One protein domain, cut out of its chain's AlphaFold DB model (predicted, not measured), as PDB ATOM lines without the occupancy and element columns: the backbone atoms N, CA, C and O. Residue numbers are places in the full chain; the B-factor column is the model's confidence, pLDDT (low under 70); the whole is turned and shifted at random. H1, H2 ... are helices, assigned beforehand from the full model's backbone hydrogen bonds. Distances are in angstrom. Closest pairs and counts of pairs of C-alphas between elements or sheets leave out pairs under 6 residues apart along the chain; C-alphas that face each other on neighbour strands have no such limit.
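What this domain is: This is residues 59 to 164 of the 172 residues of an uncharacterized protein of Verrucomicrobia bacterium (UniProt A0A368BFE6). A bundle of five helices is gathered round H4, which runs through the middle with H2, H3, H5 and H6 about it; H2, H3 and H6 run side by side with H4, H2 the same way and H3 and H6 opposite ways, while H5 crosses H4 aslant. Short H1 sits beyond H3, at the far end from H6. The printed part has 106 residues with six named helices, H1 to H6 in order, and no named strand: the class is all helix. It is compact, with a radius of gyration of the C-alphas of 13.4 A and spans of 37 by 29 by 20 A.

Where its parts are: Find C-alpha 60 at (209.341, 241.967, 191.199), where H1, residues 60 to 64, begins. Next come H2, residues 71 to 83, 18.5 A long, and H3, residues 90 to 101, 16.7 A. H4, residues 106 to 119, spans 19.6 A, and H5, residues 126 to 138, 17.7 A. H6, residues 146 to 160, runs 20.9 A to C-alpha 160 at (193.581, 238.209, 160.296).

How they stand to each other: Start at the hub, H4, and look at its closest C-alphas to each neighbour. H3 touches it in a hairpin, Ile 101 to Arg 109, 5.5 A. H5 makes another hairpin with it, Ala 117 to Arg 127, 4.0 A, at a tilt of 36 degrees, only just steep. H2 touches H4 at 3 degrees, the same way; H6 touches it at 4 degrees, opposite ways. H1 touches H3, Val 63 to Ser 96, 6.6 A. Every O i to N i+4 pair is within hydrogen-bond range in H1, H3, H5 and H6; H2 has 8 of 9, H4 8 of 10.

The domain as a whole: C-alphas 88 and 159 are farthest apart, 39.5 A. The printed part has no cut and no long link. Residues 59 to 62, 85 to 88 and 164 have pLDDT under 70.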
ATOM      1  N   PRO A  59     211.750 245.415 190.828       53.53
ATOM      2  CA  PRO A  59     211.036 245.048 189.601       53.53
ATOM      3  C   PRO A  59     210.017 243.920 189.820       53.53
ATOM      4  O   PRO A  59     208.957 243.919 189.200       53.53
ATOM      5  N   GLY A  60     210.253 243.045 190.806       49.28
ATOM      6  CA  GLY A  60     209.341 241.967 191.199       49.28
ATOM      7  C   GLY A  60     207.887 242.386 191.469       49.28
ATOM      8  O   GLY A  60     206.983 241.665 191.064       49.28
ATOM      9  N   LYS A  61     207.622 243.566 192.054       51.66
ATOM     10  CA  LYS A  61     206.228 244.015 192.279       51.66
ATOM     11  C   LYS A  61     205.498 244.395 190.992       51.66
ATOM     12  O   LYS A  61     204.286 244.244 190.918       51.66
ATOM     13  N   HIS A  62     206.221 244.918 190.007       63.66
ATOM     14  CA  HIS A  62     205.626 245.341 188.739       63.66
ATOM     15  C   HIS A  62     205.368 244.157 187.806       63.66
ATOM     16  O   HIS A  62     204.421 244.189 187.024       63.66
ATOM     17  N   VAL A  63     206.169 243.098 187.929       74.38
ATOM     18  CA  VAL A  63     206.057 241.882 187.122       74.38
ATOM     19  C   VAL A  63     204.868 241.014 187.556       74.38
ATOM     20  O   VAL A  63     204.107 240.547 186.710       74.38
ATOM     21  N   GLU A  64     204.649 240.855 188.865       72.44
ATOM     22  CA  GLU A  64     203.544 240.050 189.417       72.44
ATOM     23  C   GLU A  64     202.154 240.583 189.019       72.44
ATOM     24  O   GLU A  64     201.199 239.813 188.926       72.44
ATOM     25  N   GLU A  65     202.028 241.879 188.729       84.00
ATOM     26  CA  GLU A  65     200.757 242.528 188.387       84.00
ATOM     27  C   GLU A  65     200.503 242.639 186.870       84.00
ATOM     28  O   GLU A  65     199.428 243.091 186.470       84.00
ATOM     29  N   LEU A  66     201.426 242.185 186.006       86.88
ATOM     30  CA  LEU A  66     201.278 242.292 184.542       86.88
ATOM     31  C   LEU A  66     199.979 241.658 184.034       86.88
ATOM     32  O   LEU A  66     199.275 242.234 183.206       86.88
ATOM     33  N   HIS A  67     199.609 240.502 184.584       87.19
ATOM     34  CA  HIS A  67     198.396 239.780 184.203       87.19
ATOM     35  C   HIS A  67     197.097 240.544 184.519       87.19
ATOM     36  O   HIS A  67     196.049 240.185 183.985       87.19
ATOM     37  N   LEU A  68     197.141 241.594 185.346       89.69
ATOM     38  CA  LEU A  68     195.989 242.439 185.679       89.69
ATOM     39  C   LEU A  68     195.859 243.656 184.759       89.69
ATOM     40  O   LEU A  68     194.819 244.320 184.767       89.69
ATOM     41  N   LEU A  69     196.895 243.970 183.979       90.12
ATOM     42  CA  LEU A  69     196.894 245.159 183.140       90.12
ATOM     43  C   LEU A  69     195.919 245.011 181.958       90.12
ATOM     44  O   LEU A  69     195.762 243.913 181.408       90.12
ATOM     45  N   PRO A  70     195.266 246.108 181.537       90.50
ATOM     46  CA  PRO A  70     194.616 246.179 180.232       90.50
ATOM     47  C   PRO A  70     195.634 245.976 179.110       90.50
ATOM     48  O   PRO A  70     196.794 246.365 179.251       90.50
ATOM     49  N   ASP A  71     195.188 245.428 177.986       89.00
ATOM     50  CA  ASP A  71     196.045 245.042 176.862       89.00
ATOM     51  C   ASP A  71     196.895 246.209 176.324       89.00
ATOM     52  O   ASP A  71     198.087 246.047 176.061       89.00
ATOM     53  N   GLU A  72     196.327 247.416 176.244       82.44
ATOM     54  CA  GLU A  72     197.037 248.605 175.755       82.44
ATOM     55  C   GLU A  72     198.152 249.048 176.706       82.44
ATOM     56  O   GLU A  72     199.161 249.611 176.285       82.44
ATOM     57  N   THR A  73     197.960 248.807 178.004       88.38
ATOM     58  CA  THR A  73     198.939 249.160 179.040       88.38
ATOM     59  C   THR A  73     199.981 248.059 179.198       88.38
ATOM     60  O   THR A  73     201.150 248.353 179.433       88.38
ATOM     61  N   LEU A  74     199.572 246.801 179.020       90.19
ATOM     62  CA  LEU A  74     200.435 245.631 179.095       90.19
ATOM     63  C   LEU A  74     201.575 245.717 178.080       90.19
ATOM     64  O   LEU A  74     202.729 245.560 178.462       90.19
ATOM     65  N   ALA A  75     201.274 246.011 176.814       87.06
ATOM     66  CA  ALA A  75     202.296 246.080 175.769       87.06
ATOM     67  C   ALA A  75     203.372 247.142 176.066       87.06
ATOM     68  O   ALA A  75     204.560 246.901 175.852       87.06
ATOM     69  N   LEU A  76     202.966 248.298 176.603       87.19
ATOM     70  CA  LEU A  76     203.890 249.361 177.009       87.19
ATOM     71  C   LEU A  76     204.724 248.942 178.221       87.19
ATOM     72  O   LEU A  76     205.944 249.055 178.183       87.19
ATOM     73  N   ALA A  77     204.084 248.392 179.254       88.38
ATOM     74  CA  ALA A  77     204.772 247.927 180.452       88.38
ATOM     75  C   ALA A  77     205.798 246.829 180.132       88.38
ATOM     76  O   ALA A  77     206.916 246.862 180.634       88.38
ATOM     77  N   VAL A  78     205.443 245.880 179.262       89.50
ATOM     78  CA  VAL A  78     206.356 244.829 178.804       89.50
ATOM     79  C   VAL A  78     207.528 245.422 178.035       89.50
ATOM     80  O   VAL A  78     208.665 245.043 178.294       89.50
ATOM     81  N   LYS A  79     207.285 246.369 177.123       87.12
ATOM     82  CA  LYS A  79     208.368 247.042 176.401       87.12
ATOM     83  C   LYS A  79     209.343 247.719 177.368       87.12
ATOM     84  O   LYS A  79     210.542 247.473 177.266       87.12
ATOM     85  N   ASP A  80     208.831 248.505 178.314       87.81
ATOM     86  CA  ASP A  80     209.647 249.217 179.301       87.81
ATOM     87  C   ASP A  80     210.463 248.237 180.161       87.81
ATOM     88  O   ASP A  80     211.654 248.442 180.378       87.81
ATOM     89  N   LEU A  81     209.846 247.133 180.599       87.75
ATOM     90  CA  LEU A  81     210.519 246.076 181.358       87.75
ATOM     91  C   LEU A  81     211.617 245.386 180.548       87.75
ATOM     92  O   LEU A  81     212.697 245.141 181.071       87.75
ATOM     93  N   LEU A  82     211.369 245.079 179.274       86.25
ATOM     94  CA  LEU A  82     212.384 244.474 178.416       86.25
ATOM     95  C   LEU A  82     213.524 245.459 178.124       86.25
ATOM     96  O   LEU A  82     214.660 245.038 177.934       86.25
ATOM     97  N   GLU A  83     213.268 246.766 178.058       84.94
ATOM     98  CA  GLU A  83     214.307 247.793 177.881       84.94
ATOM     99  C   GLU A  83     215.203 247.980 179.114       84.94
ATOM    100  O   GLU A  83     216.343 248.423 178.960       84.94
ATOM    101  N   GLN A  84     214.746 247.591 180.304       79.88
ATOM    102  CA  GLN A  84     215.577 247.563 181.505       79.88
ATOM    103  C   GLN A  84     216.608 246.427 181.402       79.88
ATOM    104  O   GLN A  84     216.267 245.248 181.366       79.88
ATOM    105  N   ASP A  85     217.894 246.782 181.349       64.50
ATOM    106  CA  ASP A  85     219.010 245.824 181.353       64.50
ATOM    107  C   ASP A  85     219.268 245.316 182.785       64.50
ATOM    108  O   ASP A  85     220.256 245.673 183.428       64.50
ATOM    109  N   ASP A  86     218.325 244.538 183.328       67.81
ATOM    110  CA  ASP A  86     218.480 243.852 184.617       67.81
ATOM    111  C   ASP A  86     219.024 242.433 184.396       67.81
ATOM    112  O   ASP A  86     218.286 241.448 184.306       67.81
ATOM    113  N   GLN A  87     220.353 242.330 184.298       64.25
ATOM    114  CA  GLN A  87     221.047 241.049 184.127       64.25
ATOM    115  C   GLN A  87     220.862 240.081 185.305       64.25
ATOM    116  O   GLN A  87     221.089 238.886 185.134       64.25
ATOM    117  N   GLU A  88     220.486 240.560 186.494       69.62
ATOM    118  CA  GLU A  88     220.415 239.717 187.691       69.62
ATOM    119  C   GLU A  88     219.083 238.952 187.778       69.62
ATOM    120  O   GLU A  88     219.046 237.836 188.297       69.62
ATOM    121  N   HIS A  89     218.005 239.503 187.206       76.69
ATOM    122  CA  HIS A  89     216.657 238.915 187.260       76.69
ATOM    123  C   HIS A  89     216.010 238.683 185.884       76.69
ATOM    124  O   HIS A  89     214.831 238.326 185.823       76.69
ATOM    125  N   GLY A  90     216.763 238.845 184.790       82.00
ATOM    126  CA  GLY A  90     216.263 238.737 183.416       82.00
ATOM    127  C   GLY A  90     215.481 237.450 183.132       82.00
ATOM    128  O   GLY A  90     214.383 237.508 182.588       82.00
ATOM    129  N   ASP A  91     215.970 236.296 183.583       85.62
ATOM    130  CA  ASP A  91     215.308 235.003 183.348       85.62
ATOM    131  C   ASP A  91     213.919 234.911 184.010       85.62
ATOM    132  O   ASP A  91     212.948 234.432 183.412       85.62
ATOM    133  N   ILE A  92     213.809 235.411 185.247       87.44
ATOM    134  CA  ILE A  92     212.550 235.446 186.007       87.44
ATOM    135  C   ILE A  92     211.582 236.429 185.348       87.44
ATOM    136  O   ILE A  92     210.394 236.128 185.220       87.44
ATOM    137  N   LEU A  93     212.093 237.580 184.905       88.69
ATOM    138  CA  LEU A  93     211.316 238.589 184.197       88.69
ATOM    139  C   LEU A  93     210.708 238.020 182.910       88.69
ATOM    140  O   LEU A  93     209.496 238.110 182.724       88.69
ATOM    141  N   LEU A  94     211.526 237.401 182.052       90.88
ATOM    142  CA  LEU A  94     211.069 236.834 180.780       90.88
ATOM    143  C   LEU A  94     209.999 235.757 180.994       90.88
ATOM    144  O   LEU A  94     208.967 235.779 180.323       90.88
ATOM    145  N   THR A  95     210.213 234.864 181.963       90.88
ATOM    146  CA  THR A  95     209.252 233.793 182.290       90.88
ATOM    147  C   THR A  95     207.939 234.368 182.812       90.88
ATOM    148  O   THR A  95     206.864 233.964 182.387       90.88
ATOM    149  N   SER A  96     208.006 235.380 183.675       91.44
ATOM    150  CA  SER A  96     206.801 236.000 184.227       91.44
ATOM    151  C   SER A  96     205.998 236.775 183.177       91.44
ATOM    152  O   SER A  96     204.769 236.777 183.217       91.44
ATOM    153  N   ILE A  97     206.672 237.432 182.221       93.25
ATOM    154  CA  ILE A  97     205.994 238.072 181.086       93.25
ATOM    155  C   ILE A  97     205.303 237.007 180.232       93.25
ATOM    156  O   ILE A  97     204.144 237.200 179.867       93.25
ATOM    157  N   TYR A  98     205.984 235.896 179.940       94.00
ATOM    158  CA  TYR A  98     205.414 234.776 179.188       94.00
ATOM    159  C   TYR A  98     204.128 234.243 179.843       94.00
ATOM    160  O   TYR A  98     203.089 234.164 179.186       94.00
ATOM    161  N   ASP A  99     204.157 233.988 181.152       93.00
ATOM    162  CA  ASP A  99     202.985 233.515 181.897       93.00
ATOM    163  C   ASP A  99     201.835 234.543 181.870       93.00
ATOM    164  O   ASP A  99     200.661 234.195 181.722       93.00
ATOM    165  N   ALA A 100     202.150 235.839 181.966       92.44
ATOM    166  CA  ALA A 100     201.145 236.903 181.975       92.44
ATOM    167  C   ALA A 100     200.409 237.072 180.632       92.44
ATOM    168  O   ALA A 100     199.260 237.535 180.613       92.44
ATOM    169  N   ILE A 101     201.054 236.727 179.512       93.81
ATOM    170  CA  ILE A 101     200.477 236.867 178.167       93.81
ATOM    171  C   ILE A 101     199.781 235.601 177.663       93.81
ATOM    172  O   ILE A 101     199.055 235.684 176.673       93.81
ATOM    173  N   GLU A 102     199.966 234.449 178.314       92.38
ATOM    174  CA  GLU A 102     199.460 233.155 177.834       92.38
ATOM    175  C   GLU A 102     197.943 233.188 177.568       92.38
ATOM    176  O   GLU A 102     197.459 232.685 176.553       92.38
ATOM    177  N   ILE A 103     197.187 233.857 178.439       89.81
ATOM    178  CA  ILE A 103     195.723 233.961 178.355       89.81
ATOM    179  C   ILE A 103     195.223 235.100 177.453       89.81
ATOM    180  O   ILE A 103     194.012 235.305 177.336       89.81
ATOM    181  N   ARG A 104     196.126 235.890 176.864       91.94
ATOM    182  CA  ARG A 104     195.768 237.083 176.089       91.94
ATOM    183  C   ARG A 104     195.423 236.730 174.641       91.94
ATOM    184  O   ARG A 104     195.900 235.719 174.120       91.94
ATOM    185  N   PRO A 105     194.612 237.562 173.963       91.94
ATOM    186  CA  PRO A 105     194.328 237.378 172.546       91.94
ATOM    187  C   PRO A 105     195.605 237.364 171.685       91.94
ATOM    188  O   PRO A 105     196.571 238.058 172.024       91.94
ATOM    189  N   PRO A 106     195.606 236.662 170.533       91.75
ATOM    190  CA  PRO A 106     196.780 236.554 169.663       91.75
ATOM    191  C   PRO A 106     197.381 237.904 169.251       91.75
ATOM    192  O   PRO A 106     198.598 238.062 169.270       91.75
ATOM    193  N   PHE A 107     196.549 238.912 168.968       90.44
ATOM    194  CA  PHE A 107     197.023 240.237 168.553       90.44
ATOM    195  C   PHE A 107     197.837 240.990 169.624       90.44
ATOM    196  O   PHE A 107     198.566 241.920 169.287       90.44
ATOM    197  N   ILE A 108     197.750 240.586 170.896       91.88
ATOM    198  CA  ILE A 108     198.613 241.071 171.987       91.88
ATOM    199  C   ILE A 108     199.750 240.093 172.253       91.88
ATOM    200  O   ILE A 108     200.902 240.496 172.402       91.88
ATOM    201  N   ARG A 109     199.426 238.798 172.312       94.38
ATOM    202  CA  ARG A 109     200.365 237.743 172.689       94.38
ATOM    203  C   ARG A 109     201.499 237.584 171.676       94.38
ATOM    204  O   ARG A 109     202.655 237.553 172.084       94.38
ATOM    205  N   LEU A 110     201.201 237.506 170.376       95.06
ATOM    206  CA  LEU A 110     202.200 237.188 169.346       95.06
ATOM    207  C   LEU A 110     203.322 238.239 169.231       95.06
ATOM    208  O   LEU A 110     204.487 237.836 169.221       95.06
ATOM    209  N   PRO A 111     203.046 239.562 169.226       94.50
ATOM    210  CA  PRO A 111     204.110 240.571 169.278       94.50
ATOM    211  C   PRO A 111     205.016 240.443 170.501       94.50
ATOM    212  O   PRO A 111     206.228 240.623 170.396       94.50
ATOM    213  N   ILE A 112     204.445 240.111 171.659       95.25
ATOM    214  CA  ILE A 112     205.229 239.973 172.885       95.25
ATOM    215  C   ILE A 112     206.066 238.690 172.851       95.25
ATOM    216  O   ILE A 112     207.244 238.742 173.184       95.25
ATOM    217  N   LEU A 113     205.506 237.561 172.403       95.88
ATOM    218  CA  LEU A 113     206.256 236.310 172.217       95.88
ATOM    219  C   LEU A 113     207.466 236.503 171.315       95.88
ATOM    220  O   LEU A 113     208.547 235.996 171.615       95.88
ATOM    221  N   LEU A 114     207.279 237.258 170.232       95.50
ATOM    222  CA  LEU A 114     208.353 237.617 169.331       95.50
ATOM    223  C   LEU A 114     209.461 238.311 170.140       95.50
ATOM    224  O   LEU A 114     210.576 237.790 170.216       95.50
ATOM    225  N   GLU A 115     209.170 239.418 170.832       93.31
ATOM    226  CA  GLU A 115     210.174 240.133 171.641       93.31
ATOM    227  C   GLU A 115     210.839 239.266 172.724       93.31
ATOM    228  O   GLU A 115     212.051 239.372 172.928       93.31
ATOM    229  N   LEU A 116     210.095 238.369 173.376       93.00
ATOM    230  CA  LEU A 116     210.657 237.413 174.335       93.00
ATOM    231  C   LEU A 116     211.678 236.482 173.670       93.00
ATOM    232  O   LEU A 116     212.778 236.310 174.195       93.00
ATOM    233  N   ALA A 117     211.365 235.943 172.487       93.12
ATOM    234  CA  ALA A 117     212.286 235.099 171.731       93.12
ATOM    235  C   ALA A 117     213.570 235.833 171.315       93.12
ATOM    236  O   ALA A 117     214.632 235.214 171.229       93.12
ATOM    237  N   ARG A 118     213.495 237.148 171.073       91.00
ATOM    238  CA  ARG A 118     214.674 237.980 170.775       91.00
ATOM    239  C   ARG A 118     215.561 238.200 171.990       91.00
ATOM    240  O   ARG A 118     216.773 238.343 171.842       91.00
ATOM    241  N   ARG A 119     214.949 238.317 173.169       88.69
ATOM    242  CA  ARG A 119     215.634 238.656 174.420       88.69
ATOM    243  C   ARG A 119     216.233 237.442 175.114       88.69
ATOM    244  O   ARG A 119     217.294 237.578 175.715       88.69
ATOM    245  N   ASP A 120     215.604 236.275 175.005       87.75
ATOM    246  CA  ASP A 120     216.147 235.043 175.569       87.75
ATOM    247  C   ASP A 120     217.395 234.588 174.792       87.75
ATOM    248  O   ASP A 120     217.346 234.173 173.632       87.75
ATOM    249  N   ASN A 121     218.541 234.644 175.467       82.06
ATOM    250  CA  ASN A 121     219.828 234.181 174.949       82.06
ATOM    251  C   ASN A 121     220.022 232.656 175.098       82.06
ATOM    252  O   ASN A 121     221.110 232.148 174.826       82.06
ATOM    253  N   GLY A 122     218.973 231.935 175.512       78.69
ATOM    254  CA  GLY A 122     218.959 230.488 175.711       78.69
ATOM    255  C   GLY A 122     219.064 230.053 177.173       78.69
ATOM    256  O   GLY A 122     219.075 228.851 177.430       78.69
ATOM    257  N   ALA A 123     219.130 230.988 178.125       80.06
ATOM    258  CA  ALA A 123     219.176 230.681 179.556       80.06
ATOM    259  C   ALA A 123     217.873 230.041 180.067       80.06
ATOM    260  O   ALA A 123     217.911 229.127 180.892       80.06
ATOM    261  N   THR A 124     216.727 230.469 179.533       82.25
ATOM    262  CA  THR A 124     215.402 230.015 179.990       82.25
ATOM    263  C   THR A 124     214.785 228.938 179.096       82.25
ATOM    264  O   THR A 124     213.889 228.212 179.523       82.25
ATOM    265  N   GLY A 125     215.241 228.834 177.842       89.62
ATOM    266  CA  GLY A 125     214.604 228.011 176.811       89.62
ATOM    267  C   GLY A 125     213.325 228.630 176.228       89.62
ATOM    268  O   GLY A 125     212.730 228.043 175.320       89.62
ATOM    269  N   LEU A 126     212.923 229.822 176.692       92.25
ATOM    270  CA  LEU A 126     211.738 230.533 176.210       92.25
ATOM    271  C   LEU A 126     211.819 230.852 174.727       92.25
ATOM    272  O   LEU A 126     210.789 230.830 174.063       92.25
ATOM    273  N   ARG A 127     213.014 231.086 174.177       93.25
ATOM    274  CA  ARG A 127     213.178 231.309 172.739       93.25
ATOM    275  C   ARG A 127     212.610 230.156 171.924       93.25
ATOM    276  O   ARG A 127     211.892 230.390 170.959       93.25
ATOM    277  N   THR A 128     212.909 228.915 172.301       93.38
ATOM    278  CA  THR A 128     212.398 227.743 171.582       93.38
ATOM    279  C   THR A 128     210.884 227.636 171.716       93.38
ATOM    280  O   THR A 128     210.212 227.395 170.716       93.38
ATOM    281  N   THR A 129     210.347 227.855 172.916       94.62
ATOM    282  CA  THR A 129     208.902 227.809 173.170       94.62
ATOM    283  C   THR A 129     208.160 228.894 172.389       94.62
ATOM    284  O   THR A 129     207.255 228.587 171.622       94.62
ATOM    285  N   ALA A 130     208.592 230.150 172.498       94.75
ATOM    286  CA  ALA A 130     207.965 231.281 171.826       94.75
ATOM    287  C   ALA A 130     208.027 231.165 170.295       94.75
ATOM    288  O   ALA A 130     207.033 231.438 169.626       94.75
ATOM    289  N   LEU A 131     209.150 230.708 169.724       95.06
ATOM    290  CA  LEU A 131     209.242 230.466 168.278       95.06
ATOM    291  C   LEU A 131     208.367 229.290 167.821       95.06
ATOM    292  O   LEU A 131     207.820 229.338 166.722       95.06
ATOM    293  N   ALA A 132     208.206 228.247 168.641       95.31
ATOM    294  CA  ALA A 132     207.307 227.140 168.323       95.31
ATOM    295  C   ALA A 132     205.837 227.587 168.297       95.31
ATOM    296  O   ALA A 132     205.096 227.193 167.399       95.31
ATOM    297  N   GLU A 133     205.434 228.451 169.227       95.62
ATOM    298  CA  GLU A 133     204.094 229.038 169.222       95.62
ATOM    299  C   GLU A 133     203.889 229.988 168.044       95.62
ATOM    300  O   GLU A 133     202.882 229.896 167.347       95.62
ATOM    301  N   LEU A 134     204.856 230.867 167.762       96.12
ATOM    302  CA  LEU A 134     204.800 231.731 166.581       96.12
ATOM    303  C   LEU A 134     204.656 230.902 165.306       96.12
ATOM    304  O   LEU A 134     203.821 231.223 164.467       96.12
ATOM    305  N   ARG A 135     205.395 229.796 165.187       96.69
ATOM    306  CA  ARG A 135     205.260 228.860 164.069       96.69
ATOM    307  C   ARG A 135     203.856 228.271 163.957       96.69
ATOM    308  O   ARG A 135     203.348 228.116 162.852       96.69
ATOM    309  N   GLU A 136     203.246 227.903 165.078       95.38
ATOM    310  CA  GLU A 136     201.895 227.342 165.100       95.38
ATOM    311  C   GLU A 136     200.848 228.366 164.642       95.38
ATOM    312  O   GLU A 136     199.992 228.037 163.825       95.38
ATOM    313  N   PHE A 137     200.943 229.612 165.112       94.38
ATOM    314  CA  PHE A 137     199.984 230.670 164.776       94.38
ATOM    315  C   PHE A 137     200.180 231.267 163.381       94.38
ATOM    316  O   PHE A 137     199.202 231.631 162.723       94.38
ATOM    317  N   LEU A 138     201.431 231.406 162.942       95.00
ATOM    318  CA  LEU A 138     201.768 231.968 161.635       95.00
ATOM    319  C   LEU A 138     201.748 230.909 160.526       95.00
ATOM    320  O   LEU A 138     201.716 231.277 159.360       95.00
ATOM    321  N   GLU A 139     201.722 229.618 160.876       95.06
ATOM    322  CA  GLU A 139     201.810 228.475 159.951       95.06
ATOM    323  C   GLU A 139     203.112 228.451 159.116       95.06
ATOM    324  O   GLU A 139     203.217 227.738 158.116       95.06
ATOM    325  N   GLU A 140     204.137 229.184 159.557       92.00
ATOM    326  CA  GLU A 140     205.408 229.391 158.860       92.00
ATOM    327  C   GLU A 140     206.598 229.199 159.814       92.00
ATOM    328  O   GLU A 140     206.498 229.437 161.016       92.00
ATOM    329  N   ASP A 141     207.736 228.734 159.291       92.94
ATOM    330  CA  ASP A 141     208.978 228.578 160.057       92.94
ATOM    331  C   ASP A 141     210.099 229.372 159.388       92.94
ATOM    332  O   ASP A 141     210.549 229.031 158.291       92.94
ATOM    333  N   HIS A 142     210.553 230.424 160.067       93.38
ATOM    334  CA  HIS A 142     211.601 231.319 159.576       93.38
ATOM    335  C   HIS A 142     212.967 231.068 160.232       93.38
ATOM    336  O   HIS A 142     213.912 231.838 160.035       93.38
ATOM    337  N   GLY A 143     213.100 229.992 161.019       89.50
ATOM    338  CA  GLY A 143     214.340 229.647 161.705       89.50
ATOM    339  C   GLY A 143     214.866 230.797 162.567       89.50
ATOM    340  O   GLY A 143     214.183 231.283 163.467       89.50
ATOM    341  N   GLU A 144     216.095 231.235 162.291       87.31
ATOM    342  CA  GLU A 144     216.773 232.303 163.040       87.31
ATOM    343  C   GLU A 144     216.554 233.710 162.459       87.31
ATOM    344  O   GLU A 144     217.028 234.690 163.038       87.31
ATOM    345  N   SER A 145     215.854 233.836 161.326       92.56
ATOM    346  CA  SER A 145     215.660 235.123 160.658       92.56
ATOM    347  C   SER A 145     214.619 235.965 161.386       92.56
ATOM    348  O   SER A 145     213.412 235.831 161.190       92.56
ATOM    349  N   TRP A 146     215.102 236.862 162.241       91.88
ATOM    350  CA  TRP A 146     214.251 237.765 163.009       91.88
ATOM    351  C   TRP A 146     213.367 238.655 162.128       91.88
ATOM    352  O   TRP A 146     212.191 238.861 162.420       91.88
ATOM    353  N   THR A 147     213.933 239.174 161.039       93.69
ATOM    354  CA  THR A 147     213.218 240.049 160.105       93.69
ATOM    355  C   THR A 147     212.053 239.323 159.443       93.69
ATOM    356  O   THR A 147     210.983 239.909 159.306       93.69
ATOM    357  N   ASP A 148     212.239 238.052 159.082       95.44
ATOM    358  CA  ASP A 148     211.188 237.264 158.440       95.44
ATOM    359  C   ASP A 148     210.065 236.938 159.435       95.44
ATOM    360  O   ASP A 148     208.897 237.118 159.103       95.44
ATOM    361  N   TRP A 149     210.401 236.594 160.686       96.00
ATOM    362  CA  TRP A 149     209.408 236.451 161.760       96.00
ATOM    363  C   TRP A 149     208.593 237.733 161.985       96.00
ATOM    364  O   TRP A 149     207.368 237.681 162.113       96.00
ATOM    365  N   ALA A 150     209.253 238.893 162.027       94.81
ATOM    366  CA  ALA A 150     208.587 240.180 162.218       94.81
ATOM    367  C   ALA A 150     207.685 240.556 161.033       94.81
ATOM    368  O   ALA A 150     206.593 241.103 161.229       94.81
ATOM    369  N   LEU A 151     208.122 240.249 159.809       95.25
ATOM    370  CA  LEU A 151     207.337 240.471 158.600       95.25
ATOM    371  C   LEU A 151     206.092 239.578 158.581       95.25
ATOM    372  O   LEU A 151     204.985 240.102 158.459       95.25
ATOM    373  N   ALA A 152     206.253 238.269 158.788       95.44
ATOM    374  CA  ALA A 152     205.149 237.312 158.815       95.44
ATOM    375  C   ALA A 152     204.121 237.651 159.903       95.44
ATOM    376  O   ALA A 152     202.913 237.630 159.659       95.44
ATOM    377  N   LEU A 153     204.581 238.065 161.090       95.44
ATOM    378  CA  LEU A 153     203.688 238.558 162.134       95.44
ATOM    379  C   LEU A 153     202.913 239.804 161.682       95.44
ATOM    380  O   LEU A 153     201.703 239.885 161.889       95.44
ATOM    381  N   SER A 154     203.584 240.772 161.061       93.56
ATOM    382  CA  SER A 154     202.936 241.999 160.580       93.56
ATOM    383  C   SER A 154     201.866 241.700 159.526       93.56
ATOM    384  O   SER A 154     200.767 242.255 159.578       93.56
ATOM    385  N   GLU A 155     202.150 240.785 158.598       93.75
ATOM    386  CA  GLU A 155     201.194 240.316 157.592       93.75
ATOM    387  C   GLU A 155     200.009 239.582 158.229       93.75
ATOM    388  O   GLU A 155     198.852 239.837 157.879       93.75
ATOM    389  N   HIS A 156     200.270 238.716 159.210       93.75
ATOM    390  CA  HIS A 156     199.228 238.016 159.952       93.75
ATOM    391  C   HIS A 156     198.295 238.996 160.672       93.75
ATOM    392  O   HIS A 156     197.075 238.920 160.518       93.75
ATOM    393  N   LEU A 157     198.848 239.967 161.401       92.19
ATOM    394  CA  LEU A 157     198.063 240.975 162.116       92.19
ATOM    395  C   LEU A 157     197.236 241.846 161.159       92.19
ATOM    396  O   LEU A 157     196.074 242.143 161.440       92.19
ATOM    397  N   ALA A 158     197.781 242.205 159.996       90.88
ATOM    398  CA  ALA A 158     197.048 242.967 158.988       90.88
ATOM    399  C   ALA A 158     195.898 242.176 158.356       90.88
ATOM    400  O   ALA A 158     194.813 242.721 158.141       90.88
ATOM    401  N   THR A 159     196.119 240.896 158.063       90.44
ATOM    402  CA  THR A 159     195.169 240.066 157.307       90.44
ATOM    403  C   THR A 159     194.108 239.400 158.178       90.44
ATOM    404  O   THR A 159     192.962 239.277 157.744       90.44
ATOM    405  N   ARG A 160     194.466 238.961 159.390       88.94
ATOM    406  CA  ARG A 160     193.581 238.209 160.296       88.94
ATOM    407  C   ARG A 160     192.934 239.089 161.355       88.94
ATOM    408  O   ARG A 160     191.762 238.897 161.659       88.94
ATOM    409  N   GLU A 161     193.677 240.068 161.857       84.94
ATOM    410  CA  GLU A 161     193.269 240.889 163.002       84.94
ATOM    411  C   GLU A 161     192.895 242.331 162.591       84.94
ATOM    412  O   GLU A 161     192.373 243.104 163.390       84.94
ATOM    413  N   GLY A 162     193.116 242.706 161.323       83.56
ATOM    414  CA  GLY A 162     192.764 244.022 160.781       83.56
ATOM    415  C   GLY A 162     193.688 245.164 161.224       83.56
ATOM    416  O   GLY A 162     193.326 246.334 161.073       83.56
ATOM    417  N   PHE A 163     194.875 244.852 161.754       80.38
ATOM    418  CA  PHE A 163     195.874 245.842 162.163       80.38
ATOM    419  C   PHE A 163     196.743 246.259 160.976       80.38
ATOM    420  O   PHE A 163     197.650 245.544 160.564       80.38
ATOM    421  N   LEU A 164     196.490 247.442 160.422       69.06
ATOM    422  CA  LEU A 164     197.298 247.961 159.320       69.06
ATOM    423  C   LEU A 164     198.587 248.619 159.840       69.06
ATOM    424  O   LEU A 164     198.499 249.467 160.734       69.06
TER     425      LEU A 164